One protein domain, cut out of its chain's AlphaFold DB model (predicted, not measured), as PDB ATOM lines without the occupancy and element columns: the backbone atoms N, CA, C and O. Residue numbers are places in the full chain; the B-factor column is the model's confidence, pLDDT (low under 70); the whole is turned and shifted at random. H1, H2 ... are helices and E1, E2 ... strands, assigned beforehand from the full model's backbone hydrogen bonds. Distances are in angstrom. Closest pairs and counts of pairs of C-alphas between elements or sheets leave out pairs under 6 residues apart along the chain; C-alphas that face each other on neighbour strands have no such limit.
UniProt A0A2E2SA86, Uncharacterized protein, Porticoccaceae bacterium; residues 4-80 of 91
ATOM      1  N   THR A   4      66.671  34.590  75.820       82.88
ATOM      2  CA  THR A   4      67.297  34.636  74.493       82.88
ATOM      3  C   THR A   4      66.689  35.676  73.543       82.88
ATOM      4  O   THR A   4      67.445  36.408  72.914       82.88
ATOM      5  N   PHE A   5      65.356  35.787  73.426       83.25
ATOM      6  CA  PHE A   5      64.746  36.785  72.524       83.25
ATOM      7  C   PHE A   5      65.095  38.217  72.945       83.25
ATOM      8  O   PHE A   5      65.411  39.051  72.103       83.25
ATOM      9  N   LEU A   6      65.104  38.480  74.250       83.62
ATOM     10  CA  LEU A   6      65.437  39.790  74.808       83.62
ATOM     11  C   LEU A   6      66.909  40.123  74.585       83.62
ATOM     12  O   LEU A   6      67.224  41.231  74.172       83.62
ATOM     13  N   VAL A   7      67.797  39.139  74.754       86.75
ATOM     14  CA  VAL A   7      69.220  39.291  74.428       86.75
ATOM     15  C   VAL A   7      69.404  39.608  72.943       86.75
ATOM     16  O   VAL A   7      70.154  40.516  72.609       86.75
ATOM     17  N   LEU A   8      68.695  38.922  72.041       88.94
ATOM     18  CA  LEU A   8      68.768  39.217  70.603       88.94
ATOM     19  C   LEU A   8      68.247  40.620  70.272       88.94
ATOM     20  O   LEU A   8      68.849  41.311  69.454       88.94
ATOM     21  N   ARG A   9      67.162  41.064  70.919       87.88
ATOM     22  CA  ARG A   9      66.630  42.427  70.770       87.88
ATOM     23  C   ARG A   9      67.631  43.470  71.256       87.88
ATOM     24  O   ARG A   9      67.970  44.359  70.484       87.88
ATOM     25  N   LEU A  10      68.180  43.301  72.457       88.56
ATOM     26  CA  LEU A  10      69.242  44.150  73.000       88.56
ATOM     27  C   LEU A  10      70.436  44.247  72.040       88.56
ATOM     28  O   LEU A  10      70.868  45.341  71.688       88.56
ATOM     29  N   LEU A  11      70.949  43.101  71.579       91.31
ATOM     30  CA  LEU A  11      72.105  43.048  70.684       91.31
ATOM     31  C   LEU A  11      71.817  43.665  69.307       91.31
ATOM     32  O   LEU A  11      72.731  44.209  68.697       91.31
ATOM     33  N   SER A  12      70.563  43.640  68.838       92.12
ATOM     34  CA  SER A  12      70.168  44.221  67.544       92.12
ATOM     35  C   SER A  12      70.340  45.743  67.459       92.12
ATOM     36  O   SER A  12      70.371  46.291  66.359       92.12
ATOM     37  N   HIS A  13      70.505  46.425  68.598       91.56
ATOM     38  CA  HIS A  13      70.817  47.855  68.646       91.56
ATOM     39  C   HIS A  13      72.289  48.173  68.346       91.56
ATOM     40  O   HIS A  13      72.640  49.342  68.184       91.56
ATOM     41  N   PHE A  14      73.153  47.160  68.265       93.75
ATOM     42  CA  PHE A  14      74.575  47.328  68.000       93.75
ATOM     43  C   PHE A  14      74.930  46.806  66.609       93.75
ATOM     44  O   PHE A  14      74.561  45.702  66.221       93.75
ATOM     45  N   GLU A  15      75.709  47.586  65.861       95.62
ATOM     46  CA  GLU A  15      76.129  47.218  64.500       95.62
ATOM     47  C   GLU A  15      77.145  46.064  64.465       95.62
ATOM     48  O   GLU A  15      77.325  45.432  63.428       95.62
ATOM     49  N   SER A  16      77.853  45.811  65.572       95.94
ATOM     50  CA  SER A  16      78.873  44.765  65.657       95.94
ATOM     51  C   SER A  16      79.016  44.218  67.075       95.94
ATOM     52  O   SER A  16      78.610  44.852  68.056       95.94
ATOM     53  N   ALA A  17      79.647  43.046  67.187       95.31
ATOM     54  CA  ALA A  17      79.936  42.417  68.470       95.31
ATOM     55  C   ALA A  17      80.854  43.286  69.350       95.31
ATOM     56  O   ALA A  17      80.646  43.377  70.557       95.31
ATOM     57  N   GLU A  18      81.830  43.980  68.758       97.31
ATOM     58  CA  GLU A  18      82.741  44.883  69.468       97.31
ATOM     59  C   GLU A  18      81.992  46.075  70.071       97.31
ATOM     60  O   GLU A  18      82.228  46.431  71.229       97.31
ATOM     61  N   LYS A  19      81.058  46.672  69.315       95.81
ATOM     62  CA  LYS A  19      80.217  47.774  69.807       95.81
ATOM     63  C   LYS A  19      79.282  47.309  70.922       95.81
ATOM     64  O   LYS A  19      79.159  48.014  71.922       95.81
ATOM     65  N   ALA A  20      78.686  46.122  70.788       94.12
ATOM     66  CA  ALA A  20      77.870  45.524  71.843       94.12
ATOM     67  C   ALA A  20      78.688  45.291  73.119       94.12
ATOM     68  O   ALA A  20      78.270  45.678  74.206       94.12
ATOM     69  N   PHE A  21      79.892  44.729  72.993       94.31
ATOM     70  CA  PHE A  21      80.768  44.501  74.138       94.31
ATOM     71  C   PHE A  21      81.149  45.813  74.831       94.31
ATOM     72  O   PHE A  21      81.034  45.924  76.049       94.31
ATOM     73  N   ALA A  22      81.559  46.829  74.066       95.00
ATOM     74  CA  ALA A  22      81.909  48.135  74.615       95.00
ATOM     75  C   ALA A  22      80.718  48.821  75.311       95.00
ATOM     76  O   ALA A  22      80.895  49.370  76.399       95.00
ATOM     77  N   GLY A  23      79.521  48.760  74.716       91.75
ATOM     78  CA  GLY A  23      78.306  49.372  75.264       91.75
ATOM     79  C   GLY A  23      77.755  48.660  76.502       91.75
ATOM     80  O   GLY A  23      77.247  49.310  77.411       91.75
ATOM     81  N   LEU A  24      77.903  47.335  76.578       91.38
ATOM     82  CA  LEU A  24      77.322  46.521  77.649       91.38
ATOM     83  C   LEU A  24      78.300  46.203  78.790       91.38
ATOM     84  O   LEU A  24      77.859  45.752  79.844       91.38
ATOM     85  N   LYS A  25      79.606  46.471  78.633       92.94
ATOM     86  CA  LYS A  25      80.662  46.105  79.602       92.94
ATOM     87  C   LYS A  25      80.373  46.513  81.051       92.94
ATOM     88  O   LYS A  25      80.737  45.784  81.967       92.94
ATOM     89  N   ASN A  26      79.765  47.680  81.254       90.06
ATOM     90  CA  ASN A  26      79.487  48.232  82.585       90.06
ATOM     91  C   ASN A  26      77.994  48.170  82.955       90.06
ATOM     92  O   ASN A  26      77.587  48.762  83.953       90.06
ATOM     93  N   LYS A  27      77.169  47.495  82.144       86.44
ATOM     94  CA  LYS A  27      75.737  47.340  82.398       86.44
ATOM     95  C   LYS A  27      75.535  46.181  83.368       86.44
ATOM     96  O   LYS A  27      76.137  45.119  83.209       86.44
ATOM     97  N   ALA A  28      74.691  46.380  84.377       85.69
ATOM     98  CA  ALA A  28      74.276  45.276  85.230       85.69
ATOM     99  C   ALA A  28      73.573  44.210  84.364       85.69
ATOM    100  O   ALA A  28      72.755  44.584  83.516       85.69
ATOM    101  N   PRO A  29      73.876  42.911  84.540       81.50
ATOM    102  CA  PRO A  29      73.152  41.860  83.843       81.50
ATOM    103  C   PRO A  29      71.651  41.958  84.116       81.50
ATOM    104  O   PRO A  29      71.231  42.209  85.245       81.50
ATOM    105  N   TYR A  30      70.847  41.731  83.081       79.75
ATOM    106  CA  TYR A  30      69.410  41.574  83.246       79.75
ATOM    107  C   TYR A  30      69.133  40.227  83.918       79.75
ATOM    108  O   TYR A  30      69.320  39.178  83.302       79.75
ATOM    109  N   ASP A  31      68.694  40.264  85.173       82.56
ATOM    110  CA  ASP A  31      68.162  39.097  85.873       82.56
ATOM    111  C   ASP A  31      66.636  39.115  85.784       82.56
ATOM    112  O   ASP A  31      65.980  40.080  86.186       82.56
ATOM    113  N   VAL A  32      66.067  38.066  85.194       84.62
ATOM    114  CA  VAL A  32      64.628  37.954  85.008       84.62
ATOM    115  C   VAL A  32      64.190  36.496  85.036       84.62
ATOM    116  O   VAL A  32      64.728  35.643  84.328       84.62
ATOM    117  N   THR A  33      63.146  36.217  85.814       89.31
ATOM    118  CA  THR A  33      62.507  34.898  85.856       89.31
ATOM    119  C   THR A  33      61.142  34.964  85.170       89.31
ATOM    120  O   THR A  33      60.184  35.461  85.766       89.31
ATOM    121  N   PRO A  34      61.006  34.495  83.919       90.06
ATOM    122  CA  PRO A  34      59.714  34.466  83.251       90.06
ATOM    123  C   PRO A  34      58.794  33.398  83.841       90.06
ATOM    124  O   PRO A  34      59.207  32.256  84.040       90.06
ATOM    125  N   LYS A  35      57.516  33.739  84.006       91.00
ATOM    126  CA  LYS A  35      56.436  32.767  84.191       91.00
ATOM    127  C   LYS A  35      55.802  32.483  82.832       91.00
ATOM    128  O   LYS A  35      55.341  33.394  82.142       91.00
ATOM    129  N   MET A  36      55.839  31.216  82.433       88.50
ATOM    130  CA  MET A  36      55.191  30.737  81.215       88.50
ATOM    131  C   MET A  36      53.705  30.556  81.499       88.50
ATOM    132  O   MET A  36      53.347  29.767  82.369       88.50
ATOM    133  N   ILE A  37      52.860  31.267  80.760       87.25
ATOM    134  CA  ILE A  37      51.409  31.129  80.850       87.25
ATOM    135  C   ILE A  37      50.914  30.556  79.534       87.25
ATOM    136  O   ILE A  37      51.287  31.026  78.455       87.25
ATOM    137  N   PHE A  38      50.114  29.504  79.656       81.38
ATOM    138  CA  PHE A  38      49.444  28.866  78.543       81.38
ATOM    139  C   PHE A  38      47.954  28.830  78.846       81.38
ATOM    140  O   PHE A  38      47.520  28.113  79.748       81.38
ATOM    141  N   ASP A  39      47.186  29.608  78.094       72.44
ATOM    142  CA  ASP A  39      45.764  29.337  77.921       72.44
ATOM    143  C   ASP A  39      45.565  28.587  76.595       72.44
ATOM    144  O   ASP A  39      46.490  28.461  75.792       72.44
ATOM    145  N   SER A  40      44.369  28.053  76.347       68.88
ATOM    146  CA  SER A  40      44.083  27.209  75.175       68.88
ATOM    147  C   SER A  40      44.365  27.861  73.810       68.88
ATOM    148  O   SER A  40      44.290  27.171  72.792       68.88
ATOM    149  N   LYS A  41      44.675  29.163  73.765       70.12
ATOM    150  CA  LYS A  41      44.908  29.943  72.546       70.12
ATOM    151  C   LYS A  41      46.195  30.773  72.579       70.12
ATOM    152  O   LYS A  41      46.672  31.153  71.513       70.12
ATOM    153  N   ILE A  42      46.760  31.054  73.751       72.25
ATOM    154  CA  ILE A  42      47.854  32.008  73.927       72.25
ATOM    155  C   ILE A  42      49.005  31.353  74.685       72.25
ATOM    156  O   ILE A  42      48.879  30.919  75.829       72.25
ATOM    157  N   TRP A  43      50.174  31.347  74.043       84.75
ATOM    158  CA  TRP A  43      51.455  31.213  74.731       84.75
ATOM    159  C   TRP A  43      51.946  32.603  75.125       84.75
ATOM    160  O   TRP A  43      51.938  33.522  74.303       84.75
ATOM    161  N   MET A  44      52.412  32.761  76.364       87.75
ATOM    162  CA  MET A  44      52.964  34.024  76.850       87.75
ATOM    163  C   MET A  44      54.085  33.812  77.871       87.75
ATOM    164  O   MET A  44      54.142  32.799  78.569       87.75
ATOM    165  N   CYS A  45      54.986  34.787  77.969       91.56
ATOM    166  CA  CYS A  45      55.910  34.932  79.093       91.56
ATOM    167  C   CYS A  45      55.589  36.216  79.843       91.56
ATOM    168  O   CYS A  45      55.714  37.279  79.248       91.56
ATOM    169  N   MET A  46      55.243  36.135  81.124       92.38
ATOM    170  CA  MET A  46      55.199  37.309  81.998       92.38
ATOM    171  C   MET A  46      56.506  37.430  82.778       92.38
ATOM    172  O   MET A  46      57.076  36.417  83.187       92.38
ATOM    173  N   TYR A  47      56.966  38.655  82.998       92.62
ATOM    174  CA  TYR A  47      58.168  38.976  83.763       92.62
ATOM    175  C   TYR A  47      57.796  39.789  85.020       92.62
ATOM    176  O   TYR A  47      56.718  40.390  85.056       92.62
ATOM    177  N   PRO A  48      58.662  39.835  86.053       93.38
ATOM    178  CA  PRO A  48      58.478  40.725  87.197       93.38
ATOM    179  C   PRO A  48      58.199  42.166  86.759       93.38
ATOM    180  O   PRO A  48      58.836  42.668  85.832       93.38
ATOM    181  N   GLY A  49      57.239  42.824  87.409       93.75
ATOM    182  CA  GLY A  49      56.758  44.150  87.007       93.75
ATOM    183  C   GLY A  49      55.519  44.132  86.115       93.75
ATOM    184  O   GLY A  49      54.887  45.168  85.934       93.75
ATOM    185  N   ASP A  50      55.123  42.971  85.589       95.38
ATOM    186  CA  ASP A  50      53.801  42.817  84.990       95.38
ATOM    187  C   ASP A  50      52.717  42.727  86.074       95.38
ATOM    188  O   ASP A  50      52.872  41.985  87.046       95.38
ATOM    189  N   ALA A  51      51.596  43.429  85.888       95.88
ATOM    190  CA  ALA A  51      50.484  43.414  86.841       95.88
ATOM    191  C   ALA A  51      49.919  42.002  87.089       95.88
ATOM    192  O   ALA A  51      49.465  41.697  88.190       95.88
ATOM    193  N   GLY A  52      49.971  41.132  86.078       94.44
ATOM    194  CA  GLY A  52      49.503  39.753  86.169       94.44
ATOM    195  C   GLY A  52      50.511  38.773  86.764       94.44
ATOM    196  O   GLY A  52      50.151  37.630  87.047       94.44
ATOM    197  N   TYR A  53      51.775  39.176  86.945       94.56
ATOM    198  CA  TYR A  53      52.890  38.247  87.151       94.56
ATOM    199  C   TYR A  53      52.706  37.339  88.367       94.56
ATOM    200  O   TYR A  53      52.978  36.140  88.286       94.56
ATOM    201  N   GLU A  54      52.256  37.872  89.504       94.81
ATOM    202  CA  GLU A  54      52.180  37.062  90.724       94.81
ATOM    203  C   GLU A  54      51.055  36.038  90.703       94.81
ATOM    204  O   GLU A  54      51.254  34.901  91.128       94.81
ATOM    205  N   VAL A  55      49.912  36.413  90.135       93.38
ATOM    206  CA  VAL A  55      48.705  35.580  90.107       93.38
ATOM    207  C   VAL A  55      48.582  34.730  88.841       93.38
ATOM    208  O   VAL A  55      47.753  33.828  88.797       93.38
ATOM    209  N   GLY A  56      49.412  34.979  87.825       90.94
ATOM    210  CA  GLY A  56      49.353  34.258  86.553       90.94
ATOM    211  C   GLY A  56      48.148  34.636  85.685       90.94
ATOM    212  O   GLY A  56      47.746  33.838  84.845       90.94
ATOM    213  N   ASP A  57      47.580  35.827  85.882       90.94
ATOM    214  CA  ASP A  57      46.363  36.286  85.206       90.94
ATOM    215  C   ASP A  57      46.683  37.386  84.185       90.94
ATOM    216  O   ASP A  57      47.266  38.422  84.505       90.94
ATOM    217  N   LEU A  58      46.304  37.142  82.932       89.06
ATOM    218  CA  LEU A  58      46.609  37.999  81.790       89.06
ATOM    219  C   LEU A  58      45.814  39.308  81.790       89.06
ATOM    220  O   LEU A  58      46.294  40.305  81.231       89.06
ATOM    221  N   GLU A  59      44.647  39.302  82.434       90.88
ATOM    222  CA  GLU A  59      43.631  40.353  82.353       90.88
ATOM    223  C   GLU A  59      43.749  41.387  83.479       90.88
ATOM    224  O   GLU A  59      43.079  42.423  83.451       90.88
ATOM    225  N   VAL A  60      44.640  41.164  84.452       94.31
ATOM    226  CA  VAL A  60      44.885  42.124  85.535       94.31
ATOM    227  C   VAL A  60      45.324  43.460  84.941       94.31
ATOM    228  O   VAL A  60      46.349  43.563  84.260       94.31
ATOM    229  N   SER A  61      44.540  44.509  85.185       94.25
ATOM    230  CA  SER A  61      44.855  45.866  84.731       94.25
ATOM    231  C   SER A  61      46.110  46.401  85.424       94.25
ATOM    232  O   SER A  61      46.310  46.171  86.616       94.25
ATOM    233  N   GLY A  62      46.952  47.122  84.684       95.06
ATOM    234  CA  GLY A  62      48.155  47.750  85.224       95.06
ATOM    235  C   GLY A  62      49.361  47.667  84.287       95.06
ATOM    236  O   GLY A  62      49.188  47.480  83.077       95.06
ATOM    237  N   PRO A  63      50.582  47.802  84.835       96.56
ATOM    238  CA  PRO A  63      51.818  47.750  84.065       96.56
ATOM    239  C   PRO A  63      51.981  46.434  83.296       96.56
ATOM    240  O   PRO A  63      51.412  45.392  83.655       96.56
ATOM    241  N   ARG A  64      52.744  46.492  82.204       95.25
ATOM    242  CA  ARG A  64      52.986  45.375  81.294       95.25
ATOM    243  C   ARG A  64      54.474  45.131  81.171       95.25
ATOM    244  O   ARG A  64      55.232  46.046  80.866       95.25
ATOM    245  N   HIS A  65      54.864  43.883  81.372       94.06
ATOM    246  CA  HIS A  65      56.209  43.392  81.160       94.06
ATOM    247  C   HIS A  65      56.129  41.928  80.728       94.06
ATOM    248  O   HIS A  65      56.186  41.005  81.543       94.06
ATOM    249  N   ARG A  66      55.942  41.696  79.428       92.88
ATOM    250  CA  ARG A  66      55.649  40.357  78.905       92.88
ATOM    251  C   ARG A  66      55.995  40.182  77.432       92.88
ATOM    252  O   ARG A  66      56.176  41.150  76.705       92.88
ATOM    253  N   THR A  67      56.068  38.928  76.997       91.50
ATOM    254  CA  THR A  67      56.272  38.541  75.598       91.50
ATOM    255  C   THR A  67      55.114  37.680  75.110       91.50
ATOM    256  O   THR A  67      54.814  36.651  75.721       91.50
ATOM    257  N   TYR A  68      54.504  38.074  73.994       88.00
ATOM    258  CA  TYR A  68      53.398  37.375  73.341       88.00
ATOM    259  C   TYR A  68      53.876  36.580  72.126       88.00
ATOM    260  O   TYR A  68      54.773  37.015  71.400       88.00
ATOM    261  N   TYR A  69      53.224  35.443  71.884       86.88
ATOM    262  CA  TYR A  69      53.351  34.661  70.655       86.88
ATOM    263  C   TYR A  69      52.051  34.795  69.876       86.88
ATOM    264  O   TYR A  69      50.986  34.457  70.386       86.88
ATOM    265  N   SER A  70      52.135  35.298  68.650       83.50
ATOM    266  CA  SER A  70      50.980  35.467  67.769       83.50
ATOM    267  C   SER A  70      51.335  35.085  66.334       83.50
ATOM    268  O   SER A  70      52.499  34.824  66.020       83.50
ATOM    269  N   GLU A  71      50.347  35.112  65.442       84.31
ATOM    270  CA  GLU A  71      50.559  34.961  63.995       84.31
ATOM    271  C   GLU A  71      51.486  36.045  63.418       84.31
ATOM    272  O   GLU A  71      52.172  35.810  62.428       84.31
ATOM    273  N   ASN A  72      51.590  37.203  64.082       84.25
ATOM    274  CA  ASN A  72      52.505  38.289  63.717       84.25
ATOM    275  C   ASN A  72      53.929  38.097  64.275       84.25
ATOM    276  O   ASN A  72      54.763  38.999  64.187       84.25
ATOM    277  N   GLY A  73      54.211  36.940  64.879       86.25
ATOM    278  CA  GLY A  73      55.490  36.621  65.501       86.25
ATOM    279  C   GLY A  73      55.542  36.939  66.996       86.25
ATOM    280  O   GLY A  73      54.521  37.002  67.689       86.25
ATOM    281  N   ILE A  74      56.773  37.077  67.494       87.25
ATOM    282  CA  ILE A  74      57.087  37.286  68.911       87.25
ATOM    283  C   ILE A  74      57.161  38.785  69.198       87.25
ATOM    284  O   ILE A  74      57.930  39.503  68.560       87.25
ATOM    285  N   GLN A  75      56.393  39.249  70.181       88.00
ATOM    286  CA  GLN A  75      56.309  40.664  70.543       88.00
ATOM    287  C   GLN A  75      56.628  40.855  72.019       88.00
ATOM    288  O   GLN A  75      55.969  40.263  72.871       88.00
ATOM    289  N   TYR A  76      57.618  41.694  72.314       90.88
ATOM    290  CA  TYR A  76      57.919  42.137  73.672       90.88
ATOM    291  C   TYR A  76      57.151  43.423  73.982       90.88
ATOM    292  O   TYR A  76      57.126  44.348  73.173       90.88
ATOM    293  N   VAL A  77      56.514  43.459  75.149       91.88
ATOM    294  CA  VAL A  77      55.718  44.582  75.637       91.88
ATOM    295  C   VAL A  77      56.249  44.989  77.003       91.88
ATOM    296  O   VAL A  77      56.190  44.215  77.960       91.88
ATOM    297  N   HIS A  78      56.731  46.226  77.080       93.19
ATOM    298  CA  HIS A  78      57.090  46.909  78.317       93.19
ATOM    299  C   HIS A  78      56.414  48.279  78.313       93.19
ATOM    300  O   HIS A  78      56.744  49.128  77.484       93.19
ATOM    301  N   SER A  79      55.375  48.455  79.131       94.44
ATOM    302  CA  SER A  79      54.545  49.665  79.103       94.44
ATOM    303  C   SER A  79      53.783  49.915  80.407       94.44
ATOM    304  O   SER A  79      53.595  49.016  81.228       94.44
ATOM    305  N   GLY A  80      53.310  51.154  80.570       90.56
ATOM    306  CA  GLY A  80      52.597  51.631  81.757       90.56
ATOM    307  C   GLY A  80      53.511  52.305  82.784       90.56
ATOM    308  O   GLY A  80      54.730  52.126  82.772       90.56
TER     309      GLY A  80
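Overview. This is residues 4 to 80 of the 91 residues of an uncharacterized protein of Porticoccaceae bacterium (UniProt A0A2E2SA86). A four-stranded antiparallel sheet makes one end of an elongated, loose model, and two short helices make an arm reaching away from it, with H2 at the far end. The printed part has 77 residues, 38 in named elements, under half: H1, H2, then E1 to E4, a mixed class. The sheet E1 E2 E3 E4 is a meander, each strand the antiparallel neighbour of the one before. The radius of gyration of the C-alphas is 14.6 A; the spans are 42 by 27 by 20 A.

Along the chain. H1 is residues 4 to 11, from C-alpha 4 at (67.297, 34.636, 74.493), and H2 17 to 24, each 10.4 A long. E1 is 35 to 38, 9.8 A; E2 43 to 46, 10.2 A; E3 64 to 70, 16.9 A; E4 73 to 79, 18.9 A, ending at (54.545, 49.665, 79.103).

Arrangement. Hairpin E1 and E2 has N 35 and O 46 at 2.8 A, hairpin E2 and E3 N 67 and O 45 at 2.8 A, hairpin E3 and E4 N 66 and O 77 at 2.9 A. H1 only grazes the sheet, with residues 5 to 9. H1 and H2 are close but not clearly touching, C-alphas 11 and 20 being closest at 6.4 A, and about perpendicular at 88 degrees. In both helices every O i to N i+4 pair is within hydrogen-bond range.

Size, cuts and confidence. The farthest C-alphas, of Ala 22 and Ser 40, are 43.2 A apart. The printed part has no cut; the link E2 to E3 is long, and residue 40 is under 70 in pLDDT.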